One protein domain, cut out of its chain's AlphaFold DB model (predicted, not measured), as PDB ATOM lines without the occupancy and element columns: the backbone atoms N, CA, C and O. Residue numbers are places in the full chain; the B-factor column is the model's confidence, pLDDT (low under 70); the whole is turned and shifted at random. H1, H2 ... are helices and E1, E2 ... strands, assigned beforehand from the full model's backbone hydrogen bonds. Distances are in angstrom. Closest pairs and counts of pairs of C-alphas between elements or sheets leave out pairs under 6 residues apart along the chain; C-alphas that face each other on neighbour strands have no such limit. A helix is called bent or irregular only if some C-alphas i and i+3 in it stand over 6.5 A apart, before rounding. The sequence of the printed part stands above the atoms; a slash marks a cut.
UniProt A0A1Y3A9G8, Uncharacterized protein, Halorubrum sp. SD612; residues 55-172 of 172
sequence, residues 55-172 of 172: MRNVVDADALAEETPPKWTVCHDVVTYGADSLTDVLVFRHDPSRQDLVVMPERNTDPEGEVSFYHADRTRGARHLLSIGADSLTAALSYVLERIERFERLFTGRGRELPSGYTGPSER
ATOM      1  N   MET A  55     -23.067  11.752  84.803       88.19
ATOM      2  CA  MET A  55     -22.749  12.888  85.685       88.19
ATOM      3  C   MET A  55     -23.733  13.013  86.862       88.19
ATOM      4  O   MET A  55     -23.321  13.118  88.019       88.19
ATOM      5  N   ARG A  56     -25.038  12.875  86.599       89.25
ATOM      6  CA  ARG A  56     -26.091  12.911  87.626       89.25
ATOM      7  C   ARG A  56     -26.037  11.759  88.636       89.25
ATOM      8  O   ARG A  56     -26.589  11.876  89.725       89.25
ATOM      9  N   ASN A  57     -25.360  10.658  88.308       85.69
ATOM     10  CA  ASN A  57     -25.150   9.533  89.222       85.69
ATOM     11  C   ASN A  57     -23.948   9.722  90.162       85.69
ATOM     12  O   ASN A  57     -23.817   8.949  91.118       85.69
ATOM     13  N   VAL A  58     -23.041  10.659  89.857       87.56
ATOM     14  CA  VAL A  58     -21.766  10.841  90.579       87.56
ATOM     15  C   VAL A  58     -21.627  12.207  91.237       87.56
ATOM     16  O   VAL A  58     -20.868  12.313  92.192       87.56
ATOM     17  N   VAL A  59     -22.370  13.228  90.793       87.19
ATOM     18  CA  VAL A  59     -22.364  14.559  91.415       87.19
ATOM     19  C   VAL A  59     -23.707  14.876  92.059       87.19
ATOM     20  O   VAL A  59     -24.745  14.918  91.393       87.19
ATOM     21  N   ASP A  60     -23.654  15.194  93.347       87.25
ATOM     22  CA  ASP A  60     -24.738  15.846  94.071       87.25
ATOM     23  C   ASP A  60     -24.665  17.356  93.814       87.25
ATOM     24  O   ASP A  60     -23.762  18.041  94.300       87.25
ATOM     25  N   ALA A  61     -25.579  17.863  92.988       89.06
ATOM     26  CA  ALA A  61     -25.611  19.280  92.646       89.06
ATOM     27  C   ALA A  61     -26.059  20.150  93.826       89.06
ATOM     28  O   ALA A  61     -25.634  21.299  93.898       89.06
ATOM     29  N   ASP A  62     -26.862  19.612  94.750       87.31
ATOM     30  CA  ASP A  62     -27.348  20.352  95.914       87.31
ATOM     31  C   ASP A  62     -26.209  20.538  96.922       87.31
ATOM     32  O   ASP A  62     -25.919  21.664  97.321       87.31
ATOM     33  N   ALA A  63     -25.471  19.468  97.238       86.12
ATOM     34  CA  ALA A  63     -24.281  19.561  98.092       86.12
ATOM     35  C   ALA A  63     -23.201  20.466  97.475       86.12
ATOM     36  O   ALA A  63     -22.528  21.223  98.171       86.12
ATOM     37  N   LEU A  64     -23.036  20.420  96.151       88.94
ATOM     38  CA  LEU A  64     -22.087  21.283  95.455       88.94
ATOM     39  C   LEU A  64     -22.543  22.749  95.416       88.94
ATOM     40  O   LEU A  64     -21.702  23.648  95.418       88.94
ATOM     41  N   ALA A  65     -23.853  23.006  95.401       88.88
ATOM     42  CA  ALA A  65     -24.405  24.352  95.483       88.88
ATOM     43  C   ALA A  65     -24.126  25.008  96.846       88.88
ATOM     44  O   ALA A  65     -23.885  26.213  96.879       88.88
ATOM     45  N   GLU A  66     -24.074  24.241  97.943       88.06
ATOM     46  CA  GLU A  66     -23.709  24.759  99.276       88.06
ATOM     47  C   GLU A  66     -22.270  25.306  99.327       88.06
ATOM     48  O   GLU A  66     -22.004  26.300 100.003       88.06
ATOM     49  N   GLU A  67     -21.356  24.704  98.564       87.00
ATOM     50  CA  GLU A  67     -19.947  25.116  98.459       87.00
ATOM     51  C   GLU A  67     -19.709  26.168  97.357       87.00
ATOM     52  O   GLU A  67     -18.599  26.679  97.176       87.00
ATOM     53  N   THR A  68     -20.747  26.492  96.583       88.69
ATOM     54  CA  THR A  68     -20.663  27.396  95.437       88.69
ATOM     55  C   THR A  68     -20.986  28.839  95.858       88.69
ATOM     56  O   THR A  68     -21.932  29.072  96.609       88.69
ATOM     57  N   PRO A  69     -20.244  29.864  95.378       90.00
ATOM     58  CA  PRO A  69     -20.523  31.255  95.738       90.00
ATOM     59  C   PRO A  69     -21.947  31.706  95.357       90.00
ATOM     60  O   PRO A  69     -22.438  31.343  94.294       90.00
ATOM     61  N   PRO A  70     -22.583  32.616  96.122       88.25
ATOM     62  CA  PRO A  70     -24.033  32.879  96.071       88.25
ATOM     63  C   PRO A  70     -24.577  33.489  94.767       88.25
ATOM     64  O   PRO A  70     -25.786  33.629  94.612       88.25
ATOM     65  N   LYS A  71     -23.715  33.906  93.833       92.94
ATOM     66  CA  LYS A  71     -24.133  34.382  92.498       92.94
ATOM     67  C   LYS A  71     -24.235  33.259  91.464       92.94
ATOM     68  O   LYS A  71     -24.571  33.522  90.306       92.94
ATOM     69  N   TRP A  72     -23.837  32.057  91.860       94.50
ATOM     70  CA  TRP A  72     -23.730  30.900  91.003       94.50
ATOM     71  C   TRP A  72     -24.716  29.836  91.460       94.50
ATOM     72  O   TRP A  72     -24.818  29.535  92.644       94.50
ATOM     73  N   THR A  73     -25.407  29.251  90.493       94.62
ATOM     74  CA  THR A  73     -26.284  28.102  90.696       94.62
ATOM     75  C   THR A  73     -25.660  26.892  90.015       94.62
ATOM     76  O   THR A  73     -25.151  27.011  88.900       94.62
ATOM     77  N   VAL A  74     -25.707  25.724  90.653       95.44
ATOM     78  CA  VAL A  74     -25.214  24.468  90.078       95.44
ATOM     79  C   VAL A  74     -26.395  23.599  89.675       95.44
ATOM     80  O   VAL A  74     -27.327  23.412  90.452       95.44
ATOM     81  N   CYS A  75     -26.385  23.068  88.456       94.62
ATOM     82  CA  CYS A  75     -27.428  22.153  88.002       94.62
ATOM     83  C   CYS A  75     -26.915  21.155  86.967       94.62
ATOM     84  O   CYS A  75     -25.988  21.437  86.211       94.62
ATOM     85  N   HIS A  76     -27.585  20.009  86.891       93.25
ATOM     86  CA  HIS A  76     -27.402  19.046  85.808       93.25
ATOM     87  C   HIS A  76     -28.162  19.481  84.558       93.25
ATOM     88  O   HIS A  76     -29.305  19.934  84.658       93.25
ATOM     89  N   ASP A  77     -27.573  19.267  83.389       91.38
ATOM     90  CA  ASP A  77     -28.198  19.526  82.093       91.38
ATOM     91  C   ASP A  77     -27.876  18.398  81.103       91.38
ATOM     92  O   ASP A  77     -26.936  17.632  81.305       91.38
ATOM     93  N   VAL A  78     -28.661  18.282  80.034       87.94
ATOM     94  CA  VAL A  78     -28.411  17.313  78.960       87.94
ATOM     95  C   VAL A  78     -28.240  18.073  77.664       87.94
ATOM     96  O   VAL A  78     -29.142  18.763  77.193       87.94
ATOM     97  N   VAL A  79     -27.065  17.929  77.071       82.12
ATOM     98  CA  VAL A  79     -26.638  18.745  75.939       82.12
ATOM     99  C   VAL A  79     -26.097  17.868  74.828       82.12
ATOM    100  O   VAL A  79     -25.468  16.837  75.063       82.12
ATOM    101  N   THR A  80     -26.332  18.296  73.594       75.56
ATOM    102  CA  THR A  80     -25.683  17.711  72.427       75.56
ATOM    103  C   THR A  80     -24.323  18.377  72.211       75.56
ATOM    104  O   THR A  80     -24.175  19.610  72.189       75.56
ATOM    105  N   TYR A  81     -23.302  17.541  72.067       64.38
ATOM    106  CA  TYR A  81     -21.968  17.937  71.632       64.38
ATOM    107  C   TYR A  81     -21.528  17.023  70.493       64.38
ATOM    108  O   TYR A  81     -21.733  15.812  70.546       64.38
ATOM    109  N   GLY A  82     -20.934  17.613  69.454       59.47
ATOM    110  CA  GLY A  82     -20.587  16.879  68.242       59.47
ATOM    111  C   GLY A  82     -21.825  16.381  67.495       59.47
ATOM    112  O   GLY A  82     -22.869  17.032  67.517       59.47
ATOM    113  N   ALA A  83     -21.678  15.258  66.794       50.28
ATOM    114  CA  ALA A  83     -22.686  14.806  65.846       50.28
ATOM    115  C   ALA A  83     -23.905  14.127  66.496       50.28
ATOM    116  O   ALA A  83     -25.002  14.383  66.021       50.28
ATOM    117  N   ASP A  84     -23.785  13.325  67.570       49.91
ATOM    118  CA  ASP A  84     -24.887  12.380  67.866       49.91
ATOM    119  C   ASP A  84     -25.106  11.921  69.327       49.91
ATOM    120  O   ASP A  84     -26.023  11.134  69.565       49.91
ATOM    121  N   SER A  85     -24.362  12.383  70.343       68.44
ATOM    122  CA  SER A  85     -24.602  11.926  71.731       68.44
ATOM    123  C   SER A  85     -25.103  13.022  72.672       68.44
ATOM    124  O   SER A  85     -24.397  13.990  72.969       68.44
ATOM    125  N   LEU A  86     -26.313  12.818  73.206       82.25
ATOM    126  CA  LEU A  86     -26.794  13.517  74.399       82.25
ATOM    127  C   LEU A  86     -25.878  13.164  75.574       82.25
ATOM    128  O   LEU A  86     -25.763  11.995  75.946       82.25
ATOM    129  N   THR A  87     -25.229  14.178  76.133       85.81
ATOM    130  CA  THR A  87     -24.264  14.037  77.226       85.81
ATOM    131  C   THR A  87     -24.812  14.723  78.467       85.81
ATOM    132  O   THR A  87     -25.280  15.861  78.393       85.81
ATOM    133  N   ASP A  88     -24.781  14.009  79.590       90.62
ATOM    134  CA  ASP A  88     -25.138  14.541  80.906       90.62
ATOM    135  C   ASP A  88     -23.971  15.402  81.410       90.62
ATOM    136  O   ASP A  88     -22.831  14.932  81.483       90.62
ATOM    137  N   VAL A  89     -24.235  16.675  81.694       92.69
ATOM    138  CA  VAL A  89     -23.218  17.662  82.070       92.69
ATOM    139  C   VAL A  89     -23.596  18.374  83.355       92.69
ATOM    140  O   VAL A  89     -24.770  18.516  83.698       92.69
ATOM    141  N   LEU A  90     -22.581  18.905  84.025       95.56
ATOM    142  CA  LEU A  90     -22.762  19.774  85.175       95.56
ATOM    143  C   LEU A  90     -22.557  21.228  84.747       95.56
ATOM    144  O   LEU A  90     -21.573  21.563  84.089       95.56
ATOM    145  N   VAL A  91     -23.483  22.107  85.116       95.44
ATOM    146  CA  VAL A  91     -23.473  23.514  84.712       95.44
ATOM    147  C   VAL A  91     -23.434  24.407  85.941       95.44
ATOM    148  O   VAL A  91     -24.332  24.361  86.778       95.44
ATOM    149  N   PHE A  92     -22.425  25.269  85.999       96.06
ATOM    150  CA  PHE A  92     -22.360  26.397  86.917       96.06
ATOM    151  C   PHE A  92     -22.896  27.630  86.191       96.06
ATOM    152  O   PHE A  92     -22.287  28.122  85.240       96.06
ATOM    153  N   ARG A  93     -24.053  28.126  86.617       95.38
ATOM    154  CA  ARG A  93     -24.749  29.266  86.015       95.38
ATOM    155  C   ARG A  93     -24.487  30.517  86.831       95.38
ATOM    156  O   ARG A  93     -24.888  30.578  87.986       95.38
ATOM    157  N   HIS A  94     -23.872  31.530  86.231       94.31
ATOM    158  CA  HIS A  94     -23.770  32.846  86.850       94.31
ATOM    159  C   HIS A  94     -24.994  33.682  86.473       94.31
ATOM    160  O   HIS A  94     -25.058  34.282  85.392       94.31
ATOM    161  N   ASP A  95     -25.980  33.717  87.365       88.94
ATOM    162  CA  ASP A  95     -27.287  34.320  87.095       88.94
ATOM    163  C   ASP A  95     -27.224  35.816  86.738       88.94
ATOM    164  O   ASP A  95     -27.884  36.213  85.770       88.94
ATOM    165  N   PRO A  96     -26.391  36.654  87.395       90.88
ATOM    166  CA  PRO A  96     -26.326  38.078  87.070       90.88
ATOM    167  C   PRO A  96     -25.848  38.383  85.647       90.88
ATOM    168  O   PRO A  96     -26.325  39.340  85.040       90.88
ATOM    169  N   SER A  97     -24.902  37.605  85.105       87.69
ATOM    170  CA  SER A  97     -24.367  37.846  83.752       87.69
ATOM    171  C   SER A  97     -24.928  36.903  82.691       87.69
ATOM    172  O   SER A  97     -24.611  37.077  81.513       87.69
ATOM    173  N   ARG A  98     -25.746  35.917  83.086       90.56
ATOM    174  CA  ARG A  98     -26.271  34.856  82.209       90.56
ATOM    175  C   ARG A  98     -25.164  34.131  81.434       90.56
ATOM    176  O   ARG A  98     -25.307  33.840  80.248       90.56
ATOM    177  N   GLN A  99     -24.040  33.904  82.104       91.06
ATOM    178  CA  GLN A  99     -22.897  33.173  81.564       91.06
ATOM    179  C   GLN A  99     -22.795  31.856  82.316       91.06
ATOM    180  O   GLN A  99     -22.935  31.846  83.540       91.06
ATOM    181  N   ASP A 100     -22.533  30.775  81.599       93.31
ATOM    182  CA  ASP A 100     -22.470  29.446  82.182       93.31
ATOM    183  C   ASP A 100     -21.085  28.834  81.943       93.31
ATOM    184  O   ASP A 100     -20.502  28.971  80.863       93.31
ATOM    185  N   LEU A 101     -20.572  28.156  82.965       94.25
ATOM    186  CA  LEU A 101     -19.427  27.262  82.872       94.25
ATOM    187  C   LEU A 101     -19.956  25.828  82.878       94.25
ATOM    188  O   LEU A 101     -20.540  25.372  83.860       94.25
ATOM    189  N   VAL A 102     -19.765  25.131  81.765       93.19
ATOM    190  CA  VAL A 102     -20.209  23.752  81.570       93.19
ATOM    191  C   VAL A 102     -19.023  22.822  81.775       93.19
ATOM    192  O   VAL A 102     -17.973  23.007  81.162       93.19
ATOM    193  N   VAL A 103     -19.217  21.820  82.621       93.81
ATOM    194  CA  VAL A 103     -18.277  20.746  82.930       93.81
ATOM    195  C   VAL A 103     -18.785  19.495  82.225       93.81
ATOM    196  O   VAL A 103     -19.832  18.949  82.586       93.81
ATOM    197  N   MET A 104     -18.078  19.082  81.178       91.44
ATOM    198  CA  MET A 104     -18.493  17.995  80.299       91.44
ATOM    199  C   MET A 104     -17.509  16.832  80.401       91.44
ATOM    200  O   MET A 104     -16.319  17.048  80.181       91.44
ATOM    201  N   PRO A 105     -17.967  15.605  80.688       91.19
ATOM    202  CA  PRO A 105     -17.092  14.447  80.616       91.19
ATOM    203  C   PRO A 105     -16.774  14.130  79.151       91.19
ATOM    204  O   PRO A 105     -17.664  14.164  78.299       91.19
ATOM    205  N   GLU A 106     -15.531  13.753  78.857       87.19
ATOM    206  CA  GLU A 106     -15.131  13.296  77.515       87.19
ATOM    207  C   GLU A 106     -15.853  11.998  77.120       87.19
ATOM    208  O   GLU A 106     -16.049  11.692  75.943       87.19
ATOM    209  N   ARG A 107     -16.283  11.217  78.119       86.00
ATOM    210  CA  ARG A 107     -17.023   9.968  77.942       86.00
ATOM    211  C   ARG A 107     -18.275   9.975  78.808       86.00
ATOM    212  O   ARG A 107     -18.199   9.872  80.026       86.00
ATOM    213  N   ASN A 108     -19.452  10.000  78.181       81.56
ATOM    214  CA  ASN A 108     -20.739  10.044  78.893       81.56
ATOM    215  C   ASN A 108     -20.959   8.858  79.860       81.56
ATOM    216  O   ASN A 108     -21.664   8.992  80.855       81.56
ATOM    217  N   THR A 109     -20.365   7.695  79.570       82.94
ATOM    218  CA  THR A 109     -20.463   6.484  80.404       82.94
ATOM    219  C   THR A 109     -19.369   6.374  81.470       82.94
ATOM    220  O   THR A 109     -19.378   5.416  82.242       82.94
ATOM    221  N   ASP A 110     -18.410   7.303  81.472       87.19
ATOM    222  CA  ASP A 110     -17.288   7.390  82.412       87.19
ATOM    223  C   ASP A 110     -17.129   8.846  82.901       87.19
ATOM    224  O   ASP A 110     -16.184   9.547  82.536       87.19
ATOM    225  N   PRO A 111     -18.102   9.347  83.684       87.50
ATOM    226  CA  PRO A 111     -18.189  10.754  84.063       87.50
ATOM    227  C   PRO A 111     -17.137  11.172  85.094       87.50
ATOM    228  O   PRO A 111     -16.959  12.365  85.305       87.50
ATOM    229  N   GLU A 112     -16.473  10.219  85.758       89.25
ATOM    230  CA  GLU A 112     -15.411  10.488  86.737       89.25
ATOM    231  C   GLU A 112     -14.033  10.684  86.077       89.25
ATOM    232  O   GLU A 112     -13.121  11.205  86.732       89.25
ATOM    233  N   GLY A 113     -13.894  10.289  84.804       88.19
ATOM    234  CA  GLY A 113     -12.682  10.402  83.992       88.19
ATOM    235  C   GLY A 113     -12.400  11.819  83.485       88.19
ATOM    236  O   GLY A 113     -12.693  12.803  84.162       88.19
ATOM    237  N   GLU A 114     -11.797  11.924  82.301       90.88
ATOM    238  CA  GLU A 114     -11.387  13.207  81.719       90.88
ATOM    239  C   GLU A 114     -12.581  14.134  81.448       90.88
ATOM    240  O   GLU A 114     -13.663  13.703  81.038       90.88
ATOM    241  N   VAL A 115     -12.368  15.428  81.683       89.62
ATOM    242  CA  VAL A 115     -13.385  16.473  81.613       89.62
ATOM    243  C   VAL A 115     -12.887  17.663  80.800       89.62
ATOM    244  O   VAL A 115     -11.810  18.200  81.064       89.62
ATOM    245  N   SER A 116     -13.739  18.146  79.900       89.44
ATOM    246  CA  SER A 116     -13.590  19.411  79.181       89.44
ATOM    247  C   SER A 116     -14.494  20.503  79.746       89.44
ATOM    248  O   SER A 116     -15.588  20.248  80.262       89.44
ATOM    249  N   PHE A 117     -14.059  21.754  79.593       90.44
ATOM    250  CA  PHE A 117     -14.824  22.923  80.019       90.44
ATOM    251  C   PHE A 117     -15.331  23.738  78.838       90.44
ATOM    252  O   PHE A 117     -14.588  24.042  77.907       90.44
ATOM    253  N   TYR A 118     -16.577  24.193  78.919       89.06
ATOM    254  CA  TYR A 118     -17.146  25.117  77.942       89.06
ATOM    255  C   TYR A 118     -17.689  26.362  78.621       89.06
ATOM    256  O   TYR A 118     -18.249  26.315  79.714       89.06
ATOM    257  N   HIS A 119     -17.564  27.482  77.927       90.12
ATOM    258  CA  HIS A 119     -18.247  28.720  78.250       90.12
ATOM    259  C   HIS A 119     -19.481  28.850  77.360       90.12
ATOM    260  O   HIS A 119     -19.376  28.739  76.138       90.12
ATOM    261  N   ALA A 120     -20.642  29.090  77.963       89.38
ATOM    262  CA  ALA A 120     -21.860  29.424  77.238       89.38
ATOM    263  C   ALA A 120     -22.350  30.830  77.614       89.38
ATOM    264  O   ALA A 120     -22.596  31.136  78.781       89.38
ATOM    265  N   ASP A 121     -22.519  31.682  76.606       89.25
ATOM    266  CA  ASP A 121     -23.118  33.007  76.715       89.25
ATOM    267  C   ASP A 121     -24.601  32.907  76.341       89.25
ATOM    268  O   ASP A 121     -24.967  32.946  75.160       89.25
ATOM    269  N   ARG A 122     -25.481  32.802  77.346       86.81
ATOM    270  CA  ARG A 122     -26.933  32.697  77.115       86.81
ATOM    271  C   ARG A 122     -27.537  33.975  76.541       86.81
ATOM    272  O   ARG A 122     -28.650  33.933  76.027       86.81
ATOM    273  N   THR A 123     -26.843  35.111  76.624       86.00
ATOM    274  CA  THR A 123     -27.329  36.365  76.028       86.00
ATOM    275  C   THR A 123     -27.113  36.394  74.522       86.00
ATOM    276  O   THR A 123     -27.959  36.907  73.793       86.00
ATOM    277  N   ARG A 124     -26.006  35.807  74.054       84.00
ATOM    278  CA  ARG A 124     -25.642  35.754  72.632       84.00
ATOM    279  C   ARG A 124     -25.969  34.421  71.963       84.00
ATOM    280  O   ARG A 124     -25.836  34.319  70.749       84.00
ATOM    281  N   GLY A 125     -26.363  33.407  72.734       81.50
ATOM    282  CA  GLY A 125     -26.546  32.043  72.233       81.50
ATOM    283  C   GLY A 125     -25.239  31.419  71.737       81.50
ATOM    284  O   GLY A 125     -25.265  30.566  70.853       81.50
ATOM    285  N   ALA A 126     -24.096  31.873  72.259       79.12
ATOM    286  CA  ALA A 126     -22.775  31.429  71.833       79.12
ATOM    287  C   ALA A 126     -22.195  30.424  72.831       79.12
ATOM    288  O   ALA A 126     -22.400  30.549  74.037       79.12
ATOM    289  N   ARG A 127     -21.452  29.435  72.328       81.12
ATOM    290  CA  ARG A 127     -20.767  28.434  73.149       81.12
ATOM    291  C   ARG A 127     -19.353  28.218  72.633       81.12
ATOM    292  O   ARG A 127     -19.159  28.019  71.436       81.12
ATOM    293  N   HIS A 128     -18.388  28.221  73.539       82.56
ATOM    294  CA  HIS A 128     -16.970  28.122  73.221       82.56
ATOM    295  C   HIS A 128     -16.305  27.076  74.111       82.56
ATOM    296  O   HIS A 128     -16.484  27.093  75.328       82.56
ATOM    297  N   LEU A 129     -15.541  26.166  73.501       81.50
ATOM    298  CA  LEU A 129     -14.636  25.293  74.245       81.50
ATOM    299  C   LEU A 129     -13.572  26.166  74.907       81.50
ATOM    300  O   LEU A 129     -12.954  27.005  74.249       81.50
ATOM    301  N   LEU A 130     -13.372  25.970  76.202       81.50
ATOM    302  CA  LEU A 130     -12.247  26.552  76.907       81.50
ATOM    303  C   LEU A 130     -11.062  25.609  76.718       81.50
ATOM    304  O   LEU A 130     -11.205  24.403  76.884       81.50
ATOM    305  N   SER A 131      -9.886  26.140  76.377       77.94
ATOM    306  CA  SER A 131      -8.650  25.353  76.233       77.94
ATOM    307  C   SER A 131      -8.075  24.947  77.599       77.94
ATOM    308  O   SER A 131      -6.938  25.268  77.936       77.94
ATOM    309  N   ILE A 132      -8.914  24.309  78.411       76.12
ATOM    310  CA  ILE A 132      -8.661  23.787  79.749       76.12
ATOM    311  C   ILE A 132      -9.346  22.419  79.770       76.12
ATOM    312  O   ILE A 132     -10.517  22.313  79.406       76.12
ATOM    313  N   GLY A 133      -8.621  21.395  80.202       75.94
ATOM    314  CA  GLY A 133      -9.155  20.056  80.456       75.94
ATOM    315  C   GLY A 133      -8.693  19.597  81.830       75.94
ATOM    316  O   GLY A 133      -7.770  20.191  82.379       75.94
ATOM    317  N   ALA A 134      -9.328  18.590  82.410       84.56
ATOM    318  CA  ALA A 134      -8.909  17.988  83.670       84.56
ATOM    319  C   ALA A 134      -8.950  16.465  83.557       84.56
ATOM    320  O   ALA A 134      -9.932  15.914  83.074       84.56
ATOM    321  N   ASP A 135      -7.926  15.782  84.073       85.81
ATOM    322  CA  ASP A 135      -7.787  14.319  83.923       85.81
ATOM    323  C   ASP A 135      -8.821  13.517  84.736       85.81
ATOM    324  O   ASP A 135      -8.909  12.299  84.617       85.81
ATOM    325  N   SER A 136      -9.561  14.190  85.621       88.06
ATOM    326  CA  SER A 136     -10.636  13.594  86.413       88.06
ATOM    327  C   SER A 136     -11.692  14.629  86.783       88.06
ATOM    328  O   SER A 136     -11.385  15.814  86.971       88.06
ATOM    329  N   LEU A 137     -12.912  14.163  87.040       89.69
ATOM    330  CA  LEU A 137     -13.990  14.988  87.580       89.69
ATOM    331  C   LEU A 137     -13.632  15.619  88.933       89.69
ATOM    332  O   LEU A 137     -13.936  16.782  89.177       89.69
ATOM    333  N   THR A 138     -12.936  14.891  89.812       89.12
ATOM    334  CA  THR A 138     -12.518  15.425  91.124       89.12
ATOM    335  C   THR A 138     -11.576  16.619  90.961       89.12
ATOM    336  O   THR A 138     -11.739  17.648  91.628       89.12
ATOM    337  N   ALA A 139     -10.601  16.503  90.052       86.69
ATOM    338  CA  ALA A 139      -9.693  17.597  89.723       86.69
ATOM    339  C   ALA A 139     -10.448  18.769  89.086       86.69
ATOM    340  O   ALA A 139     -10.223  19.915  89.476       86.69
ATOM    341  N   ALA A 140     -11.388  18.479  88.181       91.00
ATOM    342  CA  ALA A 140     -12.224  19.478  87.532       91.00
ATOM    343  C   ALA A 140     -13.030  20.302  88.547       91.00
ATOM    344  O   ALA A 140     -12.940  21.527  88.555       91.00
ATOM    345  N   LEU A 141     -13.769  19.642  89.444       91.50
ATOM    346  CA  LEU A 141     -14.601  20.309  90.450       91.50
ATOM    347  C   LEU A 141     -13.762  21.121  91.439       91.50
ATOM    348  O   LEU A 141     -14.095  22.270  91.720       91.50
ATOM    349  N   SER A 142     -12.640  20.567  91.905       89.19
ATOM    350  CA  SER A 142     -11.708  21.292  92.781       89.19
ATOM    351  C   SER A 142     -11.188  22.564  92.105       89.19
ATOM    352  O   SER A 142     -11.170  23.639  92.705       89.19
ATOM    353  N   TYR A 143     -10.806  22.454  90.830       87.38
ATOM    354  CA  TYR A 143     -10.313  23.568  90.034       87.38
ATOM    355  C   TYR A 143     -11.389  24.639  89.805       87.38
ATOM    356  O   TYR A 143     -11.086  25.829  89.939       87.38
ATOM    357  N   VAL A 144     -12.633  24.236  89.509       91.25
ATOM    358  CA  VAL A 144     -13.769  25.154  89.349       91.25
ATOM    359  C   VAL A 144     -14.037  25.899  90.644       91.25
ATOM    360  O   VAL A 144     -14.007  27.124  90.626       91.25
ATOM    361  N   LEU A 145     -14.238  25.202  91.764       89.62
ATOM    362  CA  LEU A 145     -14.569  25.841  93.042       89.62
ATOM    363  C   LEU A 145     -13.491  26.843  93.482       89.62
ATOM    364  O   LEU A 145     -13.812  27.939  93.933       89.62
ATOM    365  N   GLU A 146     -12.209  26.534  93.262       88.19
ATOM    366  CA  GLU A 146     -11.106  27.452  93.580       88.19
ATOM    367  C   GLU A 146     -11.080  28.707  92.677       88.19
ATOM    368  O   GLU A 146     -10.549  29.754  93.057       88.19
ATOM    369  N   ARG A 147     -11.610  28.624  91.447       89.06
ATOM    370  CA  ARG A 147     -11.430  29.651  90.400       89.06
ATOM    371  C   ARG A 147     -12.726  30.239  89.854       89.06
ATOM    372  O   ARG A 147     -12.654  31.089  88.968       89.06
ATOM    373  N   ILE A 148     -13.889  29.863  90.373       89.81
ATOM    374  CA  ILE A 148     -15.193  30.251  89.819       89.81
ATOM    375  C   ILE A 148     -15.386  31.778  89.761       89.81
ATOM    376  O   ILE A 148     -15.878  32.314  88.771       89.81
ATOM    377  N   GLU A 149     -14.861  32.526  90.733       87.88
ATOM    378  CA  GLU A 149     -14.856  33.997  90.686       87.88
ATOM    379  C   GLU A 149     -13.921  34.575  89.607       87.88
ATOM    380  O   GLU A 149     -14.146  35.672  89.089       87.88
ATOM    381  N   ARG A 150     -12.852  33.860  89.233       86.19
ATOM    382  CA  ARG A 150     -11.985  34.259  88.110       86.19
ATOM    383  C   ARG A 150     -12.691  34.021  86.779       86.19
ATOM    384  O   ARG A 150     -12.583  34.871  85.895       86.19
ATOM    385  N   PHE A 151     -13.459  32.937  86.665       85.06
ATOM    386  CA  PHE A 151     -14.360  32.721  85.533       85.06
ATOM    387  C   PHE A 151     -15.421  33.827  85.437       85.06
ATOM    388  O   PHE A 151     -15.616  34.358  84.347       85.06
ATOM    389  N   GLU A 152     -16.007  34.287  86.558       86.38
ATOM    390  CA  GLU A 152     -16.903  35.467  86.565       86.38
ATOM    391  C   GLU A 152     -16.216  36.672  85.903       86.38
ATOM    392  O   GLU A 152     -16.782  37.325  85.022       86.38
ATOM    393  N   ARG A 153     -14.975  36.977  86.303       85.31
ATOM    394  CA  ARG A 153     -14.220  38.115  85.751       85.31
ATOM    395  C   ARG A 153     -13.934  37.945  84.264       85.31
ATOM    396  O   ARG A 153     -14.094  38.912  83.524       85.31
ATOM    397  N   LEU A 154     -13.545  36.747  83.829       81.88
ATOM    398  CA  LEU A 154     -13.321  36.440  82.417       81.88
ATOM    399  C   LEU A 154     -14.599  36.661  81.598       81.88
ATOM    400  O   LEU A 154     -14.593  37.425  80.636       81.88
ATOM    401  N   PHE A 155     -15.716  36.059  82.013       81.56
ATOM    402  CA  PHE A 155     -16.972  36.113  81.261       81.56
ATOM    403  C   PHE A 155     -17.605  37.508  81.250       81.56
ATOM    404  O   PHE A 155     -18.311  37.869  80.312       81.56
ATOM    405  N   THR A 156     -17.336  38.320  82.274       80.25
ATOM    406  CA  THR A 156     -17.787  39.720  82.345       80.25
ATOM    407  C   THR A 156     -16.819  40.708  81.684       80.25
ATOM    408  O   THR A 156     -17.022  41.917  81.791       80.25
ATOM    409  N   GLY A 157     -15.761  40.228  81.016       75.69
ATOM    410  CA  GLY A 157     -14.763  41.066  80.338       75.69
ATOM    411  C   GLY A 157     -13.856  41.865  81.282       75.69
ATOM    412  O   GLY A 157     -13.104  42.730  80.835       75.69
ATOM    413  N   ARG A 158     -13.913  41.587  82.591       75.75
ATOM    414  CA  ARG A 158     -13.047  42.188  83.623       75.75
ATOM    415  C   ARG A 158     -11.707  41.454  83.765       75.75
ATOM    416  O   ARG A 158     -10.822  41.937  84.464       75.75
ATOM    417  N   GLY A 159     -11.568  40.287  83.138       69.19
ATOM    418  CA  GLY A 159     -10.340  39.506  83.014       69.19
ATOM    419  C   GLY A 159     -10.028  39.222  81.545       69.19
ATOM    420  O   GLY A 159     -10.932  39.209  80.712       69.19
ATOM    421  N   ARG A 160      -8.745  39.027  81.222       62.31
ATOM    422  CA  ARG A 160      -8.272  38.766  79.849       62.31
ATOM    423  C   ARG A 160      -7.683  37.374  79.647       62.31
ATOM    424  O   ARG A 160      -7.504  36.956  78.512       62.31
ATOM    425  N   GLU A 161      -7.398  36.671  80.734       65.94
ATOM    426  CA  GLU A 161      -6.745  35.370  80.708       65.94
ATOM    427  C   GLU A 161      -7.687  34.323  81.287       65.94
ATOM    428  O   GLU A 161      -8.333  34.549  82.318       65.94
ATOM    429  N   LEU A 162      -7.754  33.173  80.614       65.75
ATOM    430  CA  LEU A 162      -8.314  31.971  81.210       65.75
ATOM    431  C   LEU A 162      -7.588  31.718  82.533       65.75
ATOM    432  O   LEU A 162      -6.363  31.866  82.577       65.75
ATOM    433  N   PRO A 163      -8.297  31.368  83.618       64.62
ATOM    434  CA  PRO A 163      -7.618  31.085  84.866       64.62
ATOM    435  C   PRO A 163      -6.612  29.948  84.630       64.62
ATOM    436  O   PRO A 163      -6.968  28.823  84.316       64.62
ATOM    437  N   SER A 164      -5.320  30.240  84.720       59.03
ATOM    438  CA  SER A 164      -4.274  29.246  84.484       59.03
ATOM    439  C   SER A 164      -4.389  28.095  85.494       59.03
ATOM    440  O   SER A 164      -4.686  28.338  86.674       59.03
ATOM    441  N   GLY A 165      -4.118  26.856  85.071       50.06
ATOM    442  CA  GLY A 165      -3.911  25.768  86.033       50.06
ATOM    443  C   GLY A 165      -4.153  24.334  85.577       50.06
ATOM    444  O   GLY A 165      -3.792  23.452  86.345       50.06
ATOM    445  N   TYR A 166      -4.704  24.066  84.391       46.19
ATOM    446  CA  TYR A 166      -4.742  22.688  83.892       46.19
ATOM    447  C   TYR A 166      -4.855  22.638  82.365       46.19
ATOM    448  O   TYR A 166      -5.903  22.898  81.780       46.19
ATOM    449  N   THR A 167      -3.741  22.342  81.706       51.56
ATOM    450  CA  THR A 167      -3.741  21.736  80.376       51.56
ATOM    451  C   THR A 167      -3.613  20.241  80.635       51.56
ATOM    452  O   THR A 167      -2.628  19.842  81.260       51.56
ATOM    453  N   GLY A 168      -4.600  19.438  80.229       44.84
ATOM    454  CA  GLY A 168      -4.466  17.977  80.221       44.84
ATOM    455  C   GLY A 168      -3.199  17.539  79.469       44.84
ATOM    456  O   GLY A 168      -2.538  18.377  78.834       44.84
ATOM    457  N   PRO A 169      -2.810  16.256  79.548       38.06
ATOM    458  CA  PRO A 169      -1.619  15.760  78.880       38.06
ATOM    459  C   PRO A 169      -1.663  16.161  77.406       38.06
ATOM    460  O   PRO A 169      -2.601  15.839  76.681       38.06
ATOM    461  N   SER A 170      -0.646  16.914  76.983       39.09
ATOM    462  CA  SER A 170      -0.424  17.208  75.575       39.09
ATOM    463  C   SER A 170      -0.409  15.900  74.791       39.09
ATOM    464  O   SER A 170       0.182  14.921  75.247       39.09
ATOM    465  N   GLU A 171      -1.078  15.935  73.642       36.41
ATOM    466  CA  GLU A 171      -1.102  14.951  72.561       36.41
ATOM    467  C   GLU A 171      -0.092  13.793  72.688       36.41
ATOM    468  O   GLU A 171       1.129  13.989  72.714       36.41
ATOM    469  N   ARG A 172      -0.615  12.564  72.657       34.91
ATOM    470  CA  ARG A 172       0.087  11.422  72.072       34.91
ATOM    471  C   ARG A 172      -0.766  10.784  70.996       34.91
ATOM    472  O   ARG A 172      -1.972  10.596  71.256       34.91
TER     473      ARG A 172
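Overview. This is residues 55 to 172 of the 172 residues of an uncharacterized protein of Halorubrum sp. SD612 (UniProt A0A1Y3A9G8). A strongly twisted sheet of five strands curls round one long, kinked helix, H3; short H2 covers edge strand E1 on the same face, and H1 only grazes the sheet. Together H2, H3 and the sheet make two layers, helices on one face. The 118 printed residues run H1 H2 E1 E2 E3 E4 E5 H3, class mixed; the sheet, in the order E1 E2 E3 E4 E5, is a meander, each strand the antiparallel neighbour of the one before. It is compact, radius of gyration of the C-alphas 13.5 A, and rounded, spanning 34 by 33 by 27 A.

Along the chain. Find C-alpha 55 at (-22.749, 12.888, 85.685), where H1, residues 55 to 58, begins; H2 is 61 to 66. E1, 72 to 81, covers 23.4 A and bends by 69 degrees at residue 78; E2, 85 to 94, covers 25.8 A. Next come E3, 99 to 105, E4, 115 to 121, and E5, 126 to 134, 22.7 A long. H3, 137 to 155, is 22.3 A long and ends at C-alpha 155, (-16.972, 36.113, 81.261); it is irregular, with C-alphas 146 and 149 8.1 A apart.

Arrangement. In hairpin E1 and E2, look for N 75 and O 91, 2.9 A; in E2 and E3, N 92 and O 101, 2.9 A; in E3 and E4, N 102 and O 118, 2.8 A; in E4 and E5, N 119 and O 128, 2.8 A. H3 touches E3, closest C-alphas Gln 99 and Phe 155, 6.6 A. H2 touches E1, closest C-alphas Ala 65 and Val 74, 5.5 A. H2 and H3 are apart. Every O i to N i+4 pair is within hydrogen-bond range in H2, 13 of 15 in H3; H1 is too short for one.

Size, cuts and confidence. The printed part has no cut and no long link. Residues 156 to 172, up to the chain's last, hold no named element. The model's pLDDT is under 70 at 81 to 85 and 159 to 172.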